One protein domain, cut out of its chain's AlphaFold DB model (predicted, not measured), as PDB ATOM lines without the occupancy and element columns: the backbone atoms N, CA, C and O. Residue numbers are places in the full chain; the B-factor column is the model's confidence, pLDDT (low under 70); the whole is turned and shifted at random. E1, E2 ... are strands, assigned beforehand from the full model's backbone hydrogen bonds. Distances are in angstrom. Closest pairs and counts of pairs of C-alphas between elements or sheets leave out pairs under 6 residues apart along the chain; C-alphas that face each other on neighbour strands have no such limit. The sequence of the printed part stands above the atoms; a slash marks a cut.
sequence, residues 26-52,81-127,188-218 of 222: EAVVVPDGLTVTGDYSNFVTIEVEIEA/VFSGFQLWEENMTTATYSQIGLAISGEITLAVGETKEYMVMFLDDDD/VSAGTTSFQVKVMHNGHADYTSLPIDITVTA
ATOM      1  N   GLU A  26     168.957 251.705 114.865       44.22
ATOM      2  CA  GLU A  26     169.914 250.896 114.112       44.22
ATOM      3  C   GLU A  26     170.069 251.436 112.686       44.22
ATOM      4  O   GLU A  26     169.178 251.351 111.844       44.22
ATOM      5  N   ALA A  27     171.261 251.950 112.404       42.97
ATOM      6  CA  ALA A  27     171.688 252.391 111.089       42.97
ATOM      7  C   ALA A  27     171.383 251.375 109.974       42.97
ATOM      8  O   ALA A  27     171.986 250.297 109.900       42.97
ATOM      9  N   VAL A  28     170.507 251.762 109.041       48.78
ATOM     10  CA  VAL A  28     170.199 250.977 107.845       48.78
ATOM     11  C   VAL A  28     171.387 251.047 106.896       48.78
ATOM     12  O   VAL A  28     171.628 252.060 106.237       48.78
ATOM     13  N   VAL A  29     172.138 249.948 106.795       43.38
ATOM     14  CA  VAL A  29     173.165 249.800 105.759       43.38
ATOM     15  C   VAL A  29     172.480 249.379 104.465       43.38
ATOM     16  O   VAL A  29     172.143 248.208 104.274       43.38
ATOM     17  N   VAL A  30     172.301 250.331 103.552       49.00
ATOM     18  CA  VAL A  30     171.876 250.024 102.187       49.00
ATOM     19  C   VAL A  30     173.041 249.288 101.503       49.00
ATOM     20  O   VAL A  30     174.187 249.741 101.613       49.00
ATOM     21  N   PRO A  31     172.807 248.160 100.800       41.78
ATOM     22  CA  PRO A  31     173.868 247.302 100.252       41.78
ATOM     23  C   PRO A  31     174.899 247.994  99.341       41.78
ATOM     24  O   PRO A  31     175.963 247.425  99.094       41.78
ATOM     25  N   ASP A  32     174.614 249.217  98.891       42.34
ATOM     26  CA  ASP A  32     175.395 249.978  97.916       42.34
ATOM     27  C   ASP A  32     176.198 251.151  98.519       42.34
ATOM     28  O   ASP A  32     176.578 252.084  97.814       42.34
ATOM     29  N   GLY A  33     176.528 251.095  99.815       41.62
ATOM     30  CA  GLY A  33     177.480 252.034 100.422       41.62
ATOM     31  C   GLY A  33     176.864 253.355 100.884       41.62
ATOM     32  O   GLY A  33     177.527 254.397 100.845       41.62
ATOM     33  N   LEU A  34     175.623 253.283 101.354       37.59
ATOM     34  CA  LEU A  34     174.919 254.351 102.046       37.59
ATOM     35  C   LEU A  34     174.505 253.842 103.422       37.59
ATOM     36  O   LEU A  34     174.005 252.721 103.544       37.59
ATOM     37  N   THR A  35     174.688 254.677 104.432       48.66
ATOM     38  CA  THR A  35     174.016 254.492 105.711       48.66
ATOM     39  C   THR A  35     173.011 255.615 105.860       48.66
ATOM     40  O   THR A  35     173.398 256.780 105.758       48.66
ATOM     41  N   VAL A  36     171.748 255.263 106.081       51.25
ATOM     42  CA  VAL A  36     170.713 256.230 106.455       51.25
ATOM     43  C   VAL A  36     170.225 255.878 107.852       51.25
ATOM     44  O   VAL A  36     169.943 254.712 108.137       51.25
ATOM     45  N   THR A  37     170.182 256.874 108.724       54.09
ATOM     46  CA  THR A  37     169.665 256.773 110.093       54.09
ATOM     47  C   THR A  37     168.551 257.797 110.261       54.09
ATOM     48  O   THR A  37     168.708 258.942 109.841       54.09
ATOM     49  N   GLY A  38     167.444 257.373 110.857       48.81
ATOM     50  CA  GLY A  38     166.340 258.214 111.319       48.81
ATOM     51  C   GLY A  38     165.886 257.691 112.680       48.81
ATOM     52  O   GLY A  38     166.190 256.545 113.014       48.81
ATOM     53  N   ASP A  39     165.222 258.521 113.471       45.59
ATOM     54  CA  ASP A  39     164.831 258.188 114.841       45.59
ATOM     55  C   ASP A  39     163.431 257.548 114.849       45.59
ATOM     56  O   ASP A  39     162.446 258.260 114.974       45.59
ATOM     57  N   TYR A  40     163.324 256.226 114.629       45.06
ATOM     58  CA  TYR A  40     162.038 255.501 114.671       45.06
ATOM     59  C   TYR A  40     162.198 254.054 115.176       45.06
ATOM     60  O   TYR A  40     163.102 253.310 114.777       45.06
ATOM     61  N   SER A  41     161.305 253.636 116.077       33.78
ATOM     62  CA  SER A  41     161.326 252.344 116.764       33.78
ATOM     63  C   SER A  41     160.866 251.174 115.874       33.78
ATOM     64  O   SER A  41     159.680 250.865 115.811       33.78
ATOM     65  N   ASN A  42     161.842 250.430 115.337       28.22
ATOM     66  CA  ASN A  42     161.780 249.073 114.751       28.22
ATOM     67  C   ASN A  42     161.592 248.936 113.212       28.22
ATOM     68  O   ASN A  42     160.506 249.100 112.678       28.22
ATOM     69  N   PHE A  43     162.639 248.367 112.580       24.77
ATOM     70  CA  PHE A  43     162.749 247.700 111.259       24.77
ATOM     71  C   PHE A  43     163.254 248.508 110.042       24.77
ATOM     72  O   PHE A  43     163.045 249.697 109.879       24.77
ATOM     73  N   VAL A  44     164.014 247.800 109.187       31.02
ATOM     74  CA  VAL A  44     164.939 248.334 108.175       31.02
ATOM     75  C   VAL A  44     164.400 248.162 106.745       31.02
ATOM     76  O   VAL A  44     164.532 247.119 106.106       31.02
ATOM     77  N   THR A  45     163.814 249.247 106.266       29.09
ATOM     78  CA  THR A  45     163.626 249.811 104.914       29.09
ATOM     79  C   THR A  45     163.378 251.292 105.241       29.09
ATOM     80  O   THR A  45     162.798 251.541 106.291       29.09
ATOM     81  N   ILE A  46     163.830 252.290 104.464       37.59
ATOM     82  CA  ILE A  46     163.420 253.688 104.758       37.59
ATOM     83  C   ILE A  46     161.969 253.846 104.271       37.59
ATOM     84  O   ILE A  46     161.671 254.453 103.249       37.59
ATOM     85  N   GLU A  47     161.086 253.127 104.944       34.81
ATOM     86  CA  GLU A  47     159.676 253.408 105.080       34.81
ATOM     87  C   GLU A  47     159.644 254.444 106.196       34.81
ATOM     88  O   GLU A  47     159.962 254.141 107.341       34.81
ATOM     89  N   VAL A  48     159.440 255.704 105.818       35.12
ATOM     90  CA  VAL A  48     159.228 256.776 106.783       35.12
ATOM     91  C   VAL A  48     157.797 256.573 107.268       35.12
ATOM     92  O   VAL A  48     156.854 257.079 106.680       35.12
ATOM     93  N   GLU A  49     157.614 255.726 108.275       32.41
ATOM     94  CA  GLU A  49     156.335 255.594 108.972       32.41
ATOM     95  C   GLU A  49     156.153 256.869 109.801       32.41
ATOM     96  O   GLU A  49     156.593 256.966 110.942       32.41
ATOM     97  N   ILE A  50     155.630 257.907 109.148       37.22
ATOM     98  CA  ILE A  50     154.996 259.013 109.848       37.22
ATOM     99  C   ILE A  50     153.639 258.452 110.238       37.22
ATOM    100  O   ILE A  50     152.810 258.221 109.359       37.22
ATOM    101  N   GLU A  51     153.441 258.175 111.527       35.44
ATOM    102  CA  GLU A  51     152.090 258.203 112.078       35.44
ATOM    103  C   GLU A  51     151.622 259.641 111.847       35.44
ATOM    104  O   GLU A  51     152.027 260.554 112.560       35.44
ATOM    105  N   ALA A  52     150.900 259.867 110.745       41.81
ATOM    106  CA  ALA A  52     150.022 261.016 110.683       41.81
ATOM    107  C   ALA A  52     149.086 260.805 111.869       41.81
ATOM    108  O   ALA A  52     148.467 259.742 111.956       41.81
ATOM    109  N   VAL A  81     146.675 262.880 100.879       64.12
ATOM    110  CA  VAL A  81     147.141 262.708  99.498       64.12
ATOM    111  C   VAL A  81     148.380 263.565  99.266       64.12
ATOM    112  O   VAL A  81     148.342 264.583  98.585       64.12
ATOM    113  N   PHE A  82     149.517 263.144  99.821       72.75
ATOM    114  CA  PHE A  82     150.772 263.876  99.661       72.75
ATOM    115  C   PHE A  82     151.108 264.101  98.177       72.75
ATOM    116  O   PHE A  82     151.364 263.166  97.405       72.75
ATOM    117  N   SER A  83     151.150 265.368  97.771       78.44
ATOM    118  CA  SER A  83     151.482 265.809  96.416       78.44
ATOM    119  C   SER A  83     152.992 265.732  96.154       78.44
ATOM    120  O   SER A  83     153.451 265.576  95.010       78.44
ATOM    121  N   GLY A  84     153.798 265.771  97.216       85.06
ATOM    122  CA  GLY A  84     155.247 265.749  97.131       85.06
ATOM    123  C   GLY A  84     155.950 265.779  98.480       85.06
ATOM    124  O   GLY A  84     155.347 265.624  99.532       85.06
ATOM    125  N   PHE A  85     157.263 265.980  98.432       87.50
ATOM    126  CA  PHE A  85     158.067 266.278  99.612       87.50
ATOM    127  C   PHE A  85     159.296 267.111  99.242       87.50
ATOM    128  O   PHE A  85     159.709 267.213  98.074       87.50
ATOM    129  N   GLN A  86     159.906 267.698 100.261       91.12
ATOM    130  CA  GLN A  86     161.119 268.491 100.182       91.12
ATOM    131  C   GLN A  86     162.116 268.049 101.254       91.12
ATOM    132  O   GLN A  86     161.733 267.660 102.353       91.12
ATOM    133  N   LEU A  87     163.408 268.124 100.931       90.62
ATOM    134  CA  LEU A  87     164.508 267.891 101.865       90.62
ATOM    135  C   LEU A  87     165.278 269.187 102.087       90.62
ATOM    136  O   LEU A  87     165.780 269.791 101.130       90.62
ATOM    137  N   TRP A  88     165.428 269.570 103.348       89.06
ATOM    138  CA  TRP A  88     166.053 270.820 103.763       89.06
ATOM    139  C   TRP A  88     167.272 270.550 104.636       89.06
ATOM    140  O   TRP A  88     167.166 269.875 105.655       89.06
ATOM    141  N   GLU A  89     168.433 271.083 104.252       88.56
ATOM    142  CA  GLU A  89     169.574 271.154 105.172       88.56
ATOM    143  C   GLU A  89     169.373 272.336 106.131       88.56
ATOM    144  O   GLU A  89     168.800 273.372 105.773       88.56
ATOM    145  N   GLU A  90     169.884 272.192 107.351       79.12
ATOM    146  CA  GLU A  90     169.797 273.223 108.381       79.12
ATOM    147  C   GLU A  90     170.341 274.571 107.870       79.12
ATOM    148  O   GLU A  90     171.420 274.648 107.273       79.12
ATOM    149  N   ASN A  91     169.622 275.662 108.152       76.38
ATOM    150  CA  ASN A  91     169.988 277.037 107.787       76.38
ATOM    151  C   ASN A  91     169.966 277.364 106.277       76.38
ATOM    152  O   ASN A  91     170.485 278.412 105.872       76.38
ATOM    153  N   MET A  92     169.372 276.518 105.432       78.06
ATOM    154  CA  MET A  92     169.106 276.860 104.032       78.06
ATOM    155  C   MET A  92     167.747 277.550 103.872       78.06
ATOM    156  O   MET A  92     166.782 277.225 104.549       78.06
ATOM    157  N   THR A  93     167.662 278.510 102.948       75.94
ATOM    158  CA  THR A  93     166.406 279.212 102.607       75.94
ATOM    159  C   THR A  93     165.683 278.590 101.412       75.94
ATOM    160  O   THR A  93     164.681 279.124 100.952       75.94
ATOM    161  N   THR A  94     166.226 277.510 100.852       81.94
ATOM    162  CA  THR A  94     165.646 276.750  99.739       81.94
ATOM    163  C   THR A  94     165.902 275.267  99.956       81.94
ATOM    164  O   THR A  94     167.021 274.917 100.342       81.94
ATOM    165  N   ALA A  95     164.932 274.417  99.617       89.19
ATOM    166  CA  ALA A  95     165.089 272.968  99.653       89.19
ATOM    167  C   ALA A  95     166.303 272.500  98.828       89.19
ATOM    168  O   ALA A  95     166.529 272.963  97.704       89.19
ATOM    169  N   THR A  96     167.075 271.557  99.375       92.62
ATOM    170  CA  THR A  96     168.187 270.893  98.673       92.62
ATOM    171  C   THR A  96     167.662 269.926  97.616       92.62
ATOM    172  O   THR A  96     168.250 269.800  96.539       92.62
ATOM    173  N   TYR A  97     166.551 269.254  97.914       94.25
ATOM    174  CA  TYR A  97     165.867 268.340  97.009       94.25
ATOM    175  C   TYR A  97     164.357 268.526  97.134       94.25
ATOM    176  O   TYR A  97     163.850 268.771  98.224       94.25
ATOM    177  N   SER A  98     163.635 268.394  96.026       92.81
ATOM    178  CA  SER A  98     162.177 268.392  96.015       92.81
ATOM    179  C   SER A  98     161.662 267.447  94.942       92.81
ATOM    180  O   SER A  98     162.178 267.421  93.819       92.81
ATOM    181  N   GLN A  99     160.622 266.697  95.291       91.75
ATOM    182  CA  GLN A  99     159.834 265.928  94.346       91.75
ATOM    183  C   GLN A  99     158.361 266.292  94.522       91.75
ATOM    184  O   GLN A  99     157.785 266.000  95.562       91.75
ATOM    185  N   ILE A 100     157.755 266.883  93.492       89.50
ATOM    186  CA  ILE A 100     156.330 267.250  93.464       89.50
ATOM    187  C   ILE A 100     155.697 266.546  92.266       89.50
ATOM    188  O   ILE A 100     156.034 266.821  91.107       89.50
ATOM    189  N   GLY A 101     154.846 265.557  92.533       83.94
ATOM    190  CA  GLY A 101     154.381 264.595  91.540       83.94
ATOM    191  C   GLY A 101     155.550 263.930  90.800       83.94
ATOM    192  O   GLY A 101     156.340 263.182  91.375       83.94
ATOM    193  N   LEU A 102     155.671 264.208  89.496       85.00
ATOM    194  CA  LEU A 102     156.755 263.698  88.639       85.00
ATOM    195  C   LEU A 102     157.892 264.709  88.409       85.00
ATOM    196  O   LEU A 102     158.838 264.409  87.675       85.00
ATOM    197  N   ALA A 103     157.791 265.916  88.965       89.31
ATOM    198  CA  ALA A 103     158.816 266.940  88.843       89.31
ATOM    199  C   ALA A 103     159.852 266.769  89.957       89.31
ATOM    200  O   ALA A 103     159.507 266.788  91.133       89.31
ATOM    201  N   ILE A 104     161.122 266.626  89.573       92.81
ATOM    202  CA  ILE A 104     162.255 266.539  90.500       92.81
ATOM    203  C   ILE A 104     163.117 267.790  90.338       92.81
ATOM    204  O   ILE A 104     163.445 268.185  89.214       92.81
ATOM    205  N   SER A 105     163.506 268.385  91.463       94.44
ATOM    206  CA  SER A 105     164.437 269.505  91.547       94.44
ATOM    207  C   SER A 105     165.508 269.232  92.600       94.44
ATOM    208  O   SER A 105     165.236 268.630  93.635       94.44
ATOM    209  N   GLY A 106     166.726 269.708  92.344       92.69
ATOM    210  CA  GLY A 106     167.874 269.492  93.221       92.69
ATOM    211  C   GLY A 106     168.614 268.178  92.964       92.69
ATOM    212  O   GLY A 106     168.235 267.368  92.120       92.69
ATOM    213  N   GLU A 107     169.725 268.000  93.673       90.44
ATOM    214  CA  GLU A 107     170.544 266.788  93.644       90.44
ATOM    215  C   GLU A 107     171.210 266.587  95.006       90.44
ATOM    216  O   GLU A 107     171.617 267.551  95.658       90.44
ATOM    217  N   ILE A 108     171.359 265.332  95.430       89.31
ATOM    218  CA  ILE A 108     172.021 265.003  96.693       89.31
ATOM    219  C   ILE A 108     173.434 264.519  96.389       89.31
ATOM    220  O   ILE A 108     173.645 263.491  95.741       89.31
ATOM    221  N   THR A 109     174.422 265.271  96.873       88.25
ATOM    222  CA  THR A 109     175.839 264.912  96.770       88.25
ATOM    223  C   THR A 109     176.523 265.047  98.123       88.25
ATOM    224  O   THR A 109     176.345 266.048  98.815       88.25
ATOM    225  N   LEU A 110     177.343 264.053  98.461       86.38
ATOM    226  CA  LEU A 110     178.171 264.018  99.667       86.38
ATOM    227  C   LEU A 110     179.497 263.292  99.398       86.38
ATOM    228  O   LEU A 110     179.630 262.540  98.430       86.38
ATOM    229  N   ALA A 111     180.521 263.532 100.207       84.75
ATOM    230  CA  ALA A 111     181.795 262.825 100.141       84.75
ATOM    231  C   ALA A 111     181.766 261.509 100.937       84.75
ATOM    232  O   ALA A 111     180.973 261.315 101.857       84.75
ATOM    233  N   VAL A 112     182.683 260.588 100.623       80.50
ATOM    234  CA  VAL A 112     182.925 259.416 101.482       80.50
ATOM    235  C   VAL A 112     183.327 259.874 102.888       80.50
ATOM    236  O   VAL A 112     184.336 260.563 103.049       80.50
ATOM    237  N   GLY A 113     182.572 259.430 103.890       76.56
ATOM    238  CA  GLY A 113     182.718 259.780 105.300       76.56
ATOM    239  C   GLY A 113     182.032 261.086 105.706       76.56
ATOM    240  O   GLY A 113     182.152 261.469 106.865       76.56
ATOM    241  N   GLU A 114     181.358 261.775 104.780       83.56
ATOM    242  CA  GLU A 114     180.499 262.923 105.085       83.56
ATOM    243  C   GLU A 114     179.107 262.439 105.496       83.56
ATOM    244  O   GLU A 114     178.602 261.461 104.940       83.56
ATOM    245  N   THR A 115     178.511 263.156 106.446       83.50
ATOM    246  CA  THR A 115     177.138 262.970 106.914       83.50
ATOM    247  C   THR A 115     176.375 264.266 106.683       83.50
ATOM    248  O   THR A 115     176.878 265.336 107.035       83.50
ATOM    249  N   LYS A 116     175.188 264.170 106.085       86.69
ATOM    250  CA  LYS A 116     174.261 265.285 105.897       86.69
ATOM    251  C   LYS A 116     172.953 265.009 106.618       86.69
ATOM    252  O   LYS A 116     172.410 263.919 106.474       86.69
ATOM    253  N   GLU A 117     172.468 266.011 107.335       86.81
ATOM    254  CA  GLU A 117     171.184 265.989 108.031       86.81
ATOM    255  C   GLU A 117     170.147 266.732 107.191       86.81
ATOM    256  O   GLU A 117     170.414 267.834 106.701       86.81
ATOM    257  N   TYR A 118     168.976 266.127 107.034       86.88
ATOM    258  CA  TYR A 118     167.854 266.693 106.307       86.88
ATOM    259  C   TYR A 118     166.596 266.678 107.164       86.88
ATOM    260  O   TYR A 118     166.282 265.680 107.807       86.88
ATOM    261  N   MET A 119     165.854 267.774 107.098       83.88
ATOM    262  CA  MET A 119     164.449 267.822 107.472       83.88
ATOM    263  C   MET A 119     163.611 267.458 106.244       83.88
ATOM    264  O   MET A 119     163.812 268.015 105.160       83.88
ATOM    265  N   VAL A 120     162.718 266.493 106.408       85.19
ATOM    266  CA  VAL A 120     161.773 265.993 105.415       85.19
ATOM    267  C   VAL A 120     160.456 266.703 105.657       85.19
ATOM    268  O   VAL A 120     159.854 266.529 106.705       85.19
ATOM    269  N   MET A 121     160.019 267.493 104.689       82.25
ATOM    270  CA  MET A 121     158.735 268.179 104.725       82.25
ATOM    271  C   MET A 121     157.864 267.576 103.635       82.25
ATOM    272  O   MET A 121     158.212 267.678 102.455       82.25
ATOM    273  N   PHE A 122     156.793 266.896 104.021       81.94
ATOM    274  CA  PHE A 122     155.790 266.449 103.064       81.94
ATOM    275  C   PHE A 122     154.917 267.631 102.658       81.94
ATOM    276  O   PHE A 122     154.743 268.568 103.426       81.94
ATOM    277  N   LEU A 123     154.469 267.611 101.408       79.69
ATOM    278  CA  LEU A 123     153.520 268.577 100.877       79.69
ATOM    279  C   LEU A 123     152.223 267.803 100.684       79.69
ATOM    280  O   LEU A 123     152.189 266.872  99.870       79.69
ATOM    281  N   ASP A 124     151.207 268.126 101.460       71.12
ATOM    282  CA  ASP A 124     149.832 267.708 101.225       71.12
ATOM    283  C   ASP A 124     149.260 268.440  99.994       71.12
ATOM    284  O   ASP A 124     149.866 269.358  99.433       71.12
ATOM    285  N   ASP A 125     148.163 267.912  99.447       56.72
ATOM    286  CA  ASP A 125     147.316 268.646  98.487       56.72
ATOM    287  C   ASP A 125     146.285 269.514  99.237       56.72
ATOM    288  O   ASP A 125     145.607 270.330  98.619       56.72
ATOM    289  N   ASP A 126     146.211 269.341 100.564       51.94
ATOM    290  CA  ASP A 126     145.299 270.005 101.499       51.94
ATOM    291  C   ASP A 126     145.936 271.235 102.164       51.94
ATOM    292  O   ASP A 126     145.449 271.735 103.178       51.94
ATOM    293  N   ASP A 127     147.014 271.753 101.566       47.94
ATOM    294  CA  ASP A 127     147.549 273.065 101.894       47.94
ATOM    295  C   ASP A 127     146.531 274.132 101.463       47.94
ATOM    296  O   ASP A 127     146.607 274.734 100.392       47.94
ATOM    297  N   VAL A 188     179.313 256.069 102.419       74.56
ATOM    298  CA  VAL A 188     180.258 255.000 102.810       74.56
ATOM    299  C   VAL A 188     181.266 254.700 101.701       74.56
ATOM    300  O   VAL A 188     182.439 254.435 101.970       74.56
ATOM    301  N   SER A 189     180.844 254.757 100.437       74.62
ATOM    302  CA  SER A 189     181.726 254.497  99.296       74.62
ATOM    303  C   SER A 189     181.377 255.347  98.086       74.62
ATOM    304  O   SER A 189     180.207 255.575  97.813       74.62
ATOM    305  N   ALA A 190     182.396 255.774  97.338       79.50
ATOM    306  CA  ALA A 190     182.195 256.589  96.148       79.50
ATOM    307  C   ALA A 190     181.423 255.820  95.067       79.50
ATOM    308  O   ALA A 190     181.781 254.688  94.736       79.50
ATOM    309  N   GLY A 191     180.414 256.459  94.484       77.00
ATOM    310  CA  GLY A 191     179.497 255.849  93.530       77.00
ATOM    311  C   GLY A 191     178.175 256.604  93.454       77.00
ATOM    312  O   GLY A 191     178.026 257.675  94.034       77.00
ATOM    313  N   THR A 192     177.224 256.040  92.723       77.75
ATOM    314  CA  THR A 192     175.835 256.508  92.694       77.75
ATOM    315  C   THR A 192     174.951 255.431  93.299       77.75
ATOM    316  O   THR A 192     175.138 254.253  92.994       77.75
ATOM    317  N   THR A 193     173.992 255.829  94.120       79.00
ATOM    318  CA  THR A 193     172.981 254.949  94.716       79.00
ATOM    319  C   THR A 193     171.651 255.693  94.760       79.00
ATOM    320  O   THR A 193     171.611 256.874  94.425       79.00
ATOM    321  N   SER A 194     170.567 255.032  95.137       79.25
ATOM    322  CA  SER A 194     169.284 255.695  95.330       79.25
ATOM    323  C   SER A 194     168.495 255.068  96.466       79.25
ATOM    324  O   SER A 194     168.720 253.916  96.842       79.25
ATOM    325  N   PHE A 195     167.578 255.849  97.023       78.25
ATOM    326  CA  PHE A 195     166.619 255.407  98.030       78.25
ATOM    327  C   PHE A 195     165.222 255.929  97.681       78.25
ATOM    328  O   PHE A 195     165.066 256.729  96.759       78.25
ATOM    329  N   GLN A 196     164.201 255.441  98.371       81.25
ATOM    330  CA  GLN A 196     162.841 255.964  98.272       81.25
ATOM    331  C   GLN A 196     162.372 256.348  99.666       81.25
ATOM    332  O   GLN A 196     162.829 255.767 100.648       81.25
ATOM    333  N   VAL A 197     161.461 257.309  99.711       81.00
ATOM    334  CA  VAL A 197     160.704 257.694 100.894       81.00
ATOM    335  C   VAL A 197     159.290 257.168 100.698       81.00
ATOM    336  O   VAL A 197     158.706 257.328  99.623       81.00
ATOM    337  N   LYS A 198     158.749 256.511 101.714       77.06
ATOM    338  CA  LYS A 198     157.344 256.107 101.749       77.06
ATOM    339  C   LYS A 198     156.727 256.595 103.037       77.06
ATOM    340  O   LYS A 198     157.430 256.511 104.033       77.06
ATOM    341  N   VAL A 199     155.471 257.024 102.989       75.69
ATOM    342  CA  VAL A 199     154.641 257.225 104.183       75.69
ATOM    343  C   VAL A 199     153.812 255.970 104.354       75.69
ATOM    344  O   VAL A 199     153.193 255.527 103.385       75.69
ATOM    345  N   MET A 200     153.886 255.356 105.528       68.25
ATOM    346  CA  MET A 200     153.168 254.125 105.840       68.25
ATOM    347  C   MET A 200     152.063 254.427 106.844       68.25
ATOM    348  O   MET A 200     152.329 255.079 107.842       68.25
ATOM    349  N   HIS A 201     150.873 253.894 106.604       63.66
ATOM    350  CA  HIS A 201     149.743 253.950 107.517       63.66
ATOM    351  C   HIS A 201     149.123 252.554 107.595       63.66
ATOM    352  O   HIS A 201     148.936 251.891 106.575       63.66
ATOM    353  N   ASN A 202     148.883 252.036 108.805       61.16
ATOM    354  CA  ASN A 202     148.184 250.763 109.031       61.16
ATOM    355  C   ASN A 202     148.658 249.597 108.126       61.16
ATOM    356  O   ASN A 202     147.880 248.770 107.640       61.16
ATOM    357  N   GLY A 203     149.973 249.515 107.885       59.34
ATOM    358  CA  GLY A 203     150.610 248.458 107.093       59.34
ATOM    359  C   GLY A 203     150.504 248.594 105.567       59.34
ATOM    360  O   GLY A 203     150.900 247.665 104.853       59.34
ATOM    361  N   HIS A 204     150.008 249.717 105.052       61.12
ATOM    362  CA  HIS A 204     150.052 250.089 103.639       61.12
ATOM    363  C   HIS A 204     150.793 251.419 103.443       61.12
ATOM    364  O   HIS A 204     151.097 252.109 104.405       61.12
ATOM    365  N   ALA A 205     151.218 251.694 102.206       70.00
ATOM    366  CA  ALA A 205     151.960 252.908 101.876       70.00
ATOM    367  C   ALA A 205     151.008 253.935 101.264       70.00
ATOM    368  O   ALA A 205     150.570 253.737 100.126       70.00
ATOM    369  N   ASP A 206     150.760 255.020 101.983       67.06
ATOM    370  CA  ASP A 206     149.894 256.124 101.556       67.06
ATOM    371  C   ASP A 206     150.639 257.033 100.578       67.06
ATOM    372  O   ASP A 206     150.074 257.559  99.620       67.06
ATOM    373  N   TYR A 207     151.969 257.087 100.711       76.81
ATOM    374  CA  TYR A 207     152.851 257.735  99.751       76.81
ATOM    375  C   TYR A 207     154.049 256.861  99.391       76.81
ATOM    376  O   TYR A 207     154.602 256.123 100.205       76.81
ATOM    377  N   THR A 208     154.506 256.960  98.145       82.44
ATOM    378  CA  THR A 208     155.784 256.387  97.708       82.44
ATOM    379  C   THR A 208     156.451 257.317  96.705       82.44
ATOM    380  O   THR A 208     155.933 257.553  95.612       82.44
ATOM    381  N   SER A 209     157.643 257.802  97.050       85.12
ATOM    382  CA  SER A 209     158.439 258.675  96.193       85.12
ATOM    383  C   SER A 209     158.953 257.950  94.942       85.12
ATOM    384  O   SER A 209     159.040 256.718  94.882       85.12
ATOM    385  N   LEU A 210     159.407 258.714  93.946       87.19
ATOM    386  CA  LEU A 210     160.304 258.178  92.926       87.19
ATOM    387  C   LEU A 210     161.674 257.877  93.568       87.19
ATOM    388  O   LEU A 210     161.967 258.365  94.662       87.19
ATOM    389  N   PRO A 211     162.532 257.066  92.921       84.19
ATOM    390  CA  PRO A 211     163.901 256.876  93.385       84.19
ATOM    391  C   PRO A 211     164.664 258.205  93.447       84.19
ATOM    392  O   PRO A 211     164.776 258.916  92.448       84.19
ATOM    393  N   ILE A 212     165.204 258.509  94.622       85.12
ATOM    394  CA  ILE A 212     166.018 259.688  94.905       85.12
ATOM    395  C   ILE A 212     167.474 259.304  94.668       85.12
ATOM    396  O   ILE A 212     168.057 258.541  95.441       85.12
ATOM    397  N   ASP A 213     168.060 259.805  93.585       83.69
ATOM    398  CA  ASP A 213     169.451 259.528  93.237       83.69
ATOM    399  C   ASP A 213     170.426 260.321  94.128       83.69
ATOM    400  O   ASP A 213     170.331 261.541  94.273       83.69
ATOM    401  N   ILE A 214     171.418 259.620  94.676       82.06
ATOM    402  CA  ILE A 214     172.517 260.162  95.477       82.06
ATOM    403  C   ILE A 214     173.842 259.905  94.767       82.06
ATOM    404  O   ILE A 214     174.141 258.782  94.348       82.06
ATOM    405  N   THR A 215     174.698 260.926  94.724       83.88
ATOM    406  CA  THR A 215     176.095 260.783  94.302       83.88
ATOM    407  C   THR A 215     177.044 260.902  95.490       83.88
ATOM    408  O   THR A 215     177.179 261.958  96.102       83.88
ATOM    409  N   VAL A 216     177.780 259.829  95.780       81.06
ATOM    410  CA  VAL A 216     178.880 259.843  96.747       81.06
ATOM    411  C   VAL A 216     180.193 260.070  96.005       81.06
ATOM    412  O   VAL A 216     180.630 259.254  95.188       81.06
ATOM    413  N   THR A 217     180.865 261.179  96.291       84.38
ATOM    414  CA  THR A 217     182.167 261.499  95.696       84.38
ATOM    415  C   THR A 217     183.303 260.902  96.517       84.38
ATOM    416  O   THR A 217     183.236 260.803  97.743       84.38
ATOM    417  N   ALA A 218     184.381 260.478  95.852       78.12
ATOM    418  CA  ALA A 218     185.577 260.048  96.566       78.12
ATOM    419  C   ALA A 218     186.092 261.220  97.409       78.12
ATOM    420  O   ALA A 218     186.389 262.283  96.862       78.12
TER     421      ALA A 218
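What this domain is: This is residues 26 to 52, 81 to 127 and 188 to 218 of the 222 residues of an uncharacterized protein of Candidatus Marinimicrobia bacterium (UniProt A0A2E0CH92). A loose, incomplete strand sandwich: the flat four-strand sheet E5 E4 E3 E7 makes one layer, and across an open middle lies a patchy second layer of the hairpin E1 and E2, strand E8 running on into the hairpin E9 and E10, and residues 43 to 52. At one end the three-strand sheet E6 E11 E8 makes a side wall from one layer to the other. The printed part has 105 residues with eleven named strands, E1 to E11 in order along the chain, and no named helix; the class is all strand. The four-strand sheet is antiparallel and the three-strand sheet is mixed. The whole is compact, with a radius of gyration of the C-alphas of 13.9 A, and spans 41 by 32 by 25 A.

Where its parts are: E1, residues 28 to 30, begins with C-alpha 28 at (170.199, 250.977, 107.845), and E2 is residues 34 to 37. After the first cut come E3, residues 84 to 88, 13.7 A long, E4, residues 97 to 100, E5, residues 103 to 106, and E6, residues 108 to 111. E7, residues 115 to 123, is the longest strand at 25.0 A, from C-alpha 115 at (177.138, 262.970, 106.914). After the second cut come E8, residues 191 to 195, 13.6 A, E9, residues 198 to 201, and E10, residues 204 to 208. E11, residues 212 to 217, 16.3 A, ends with C-alpha 217 at (182.167, 261.499, 95.696).

How they stand to each other: E3, E4 and E5 form a meander, each strand the antiparallel neighbour of the one before. N 98 and O 105 of E4 and E5 are 2.9 A apart, and N 87 and O 97 of E3 and E4 2.8 A, within hydrogen-bond range. E7, an edge strand, is antiparallel to E3, with N 86 and O 121 at 2.8 A. E5 runs on into E6 at 30 degrees. E6 is parallel to the inner strand E11, with N 217 and O 110 at 2.8 A. E8 is antiparallel to E11, with N 214 and O 193 at 2.8 A, and runs on into E9 at 23 degrees. In the hairpin E9 and E10, N 201 and O 204 are 2.8 A apart; in the hairpin E1 and E2, N 30 and O 34 are 2.9 A apart. E2 and E7 are near each other, and the closest C-alphas of E2 and E8, those of Leu 34 and Thr 193, are 7.6 A apart. E3 and E9 are apart.

The domain as a whole: The C-alphas farthest apart, those of Asp 126 and Ala 218, are 41.8 A from each other. Residues 53 to 80 and 128 to 187 are not printed, with gaps of 11.7 A and 37.4 A between C-alphas. Of the links printed whole, E3 to E4 is short and the others are tight. Mean pLDDT of the printed part is 70.1; residues 26 to 52, 81, 125 to 127, 200 to 204 and 206 are under 70.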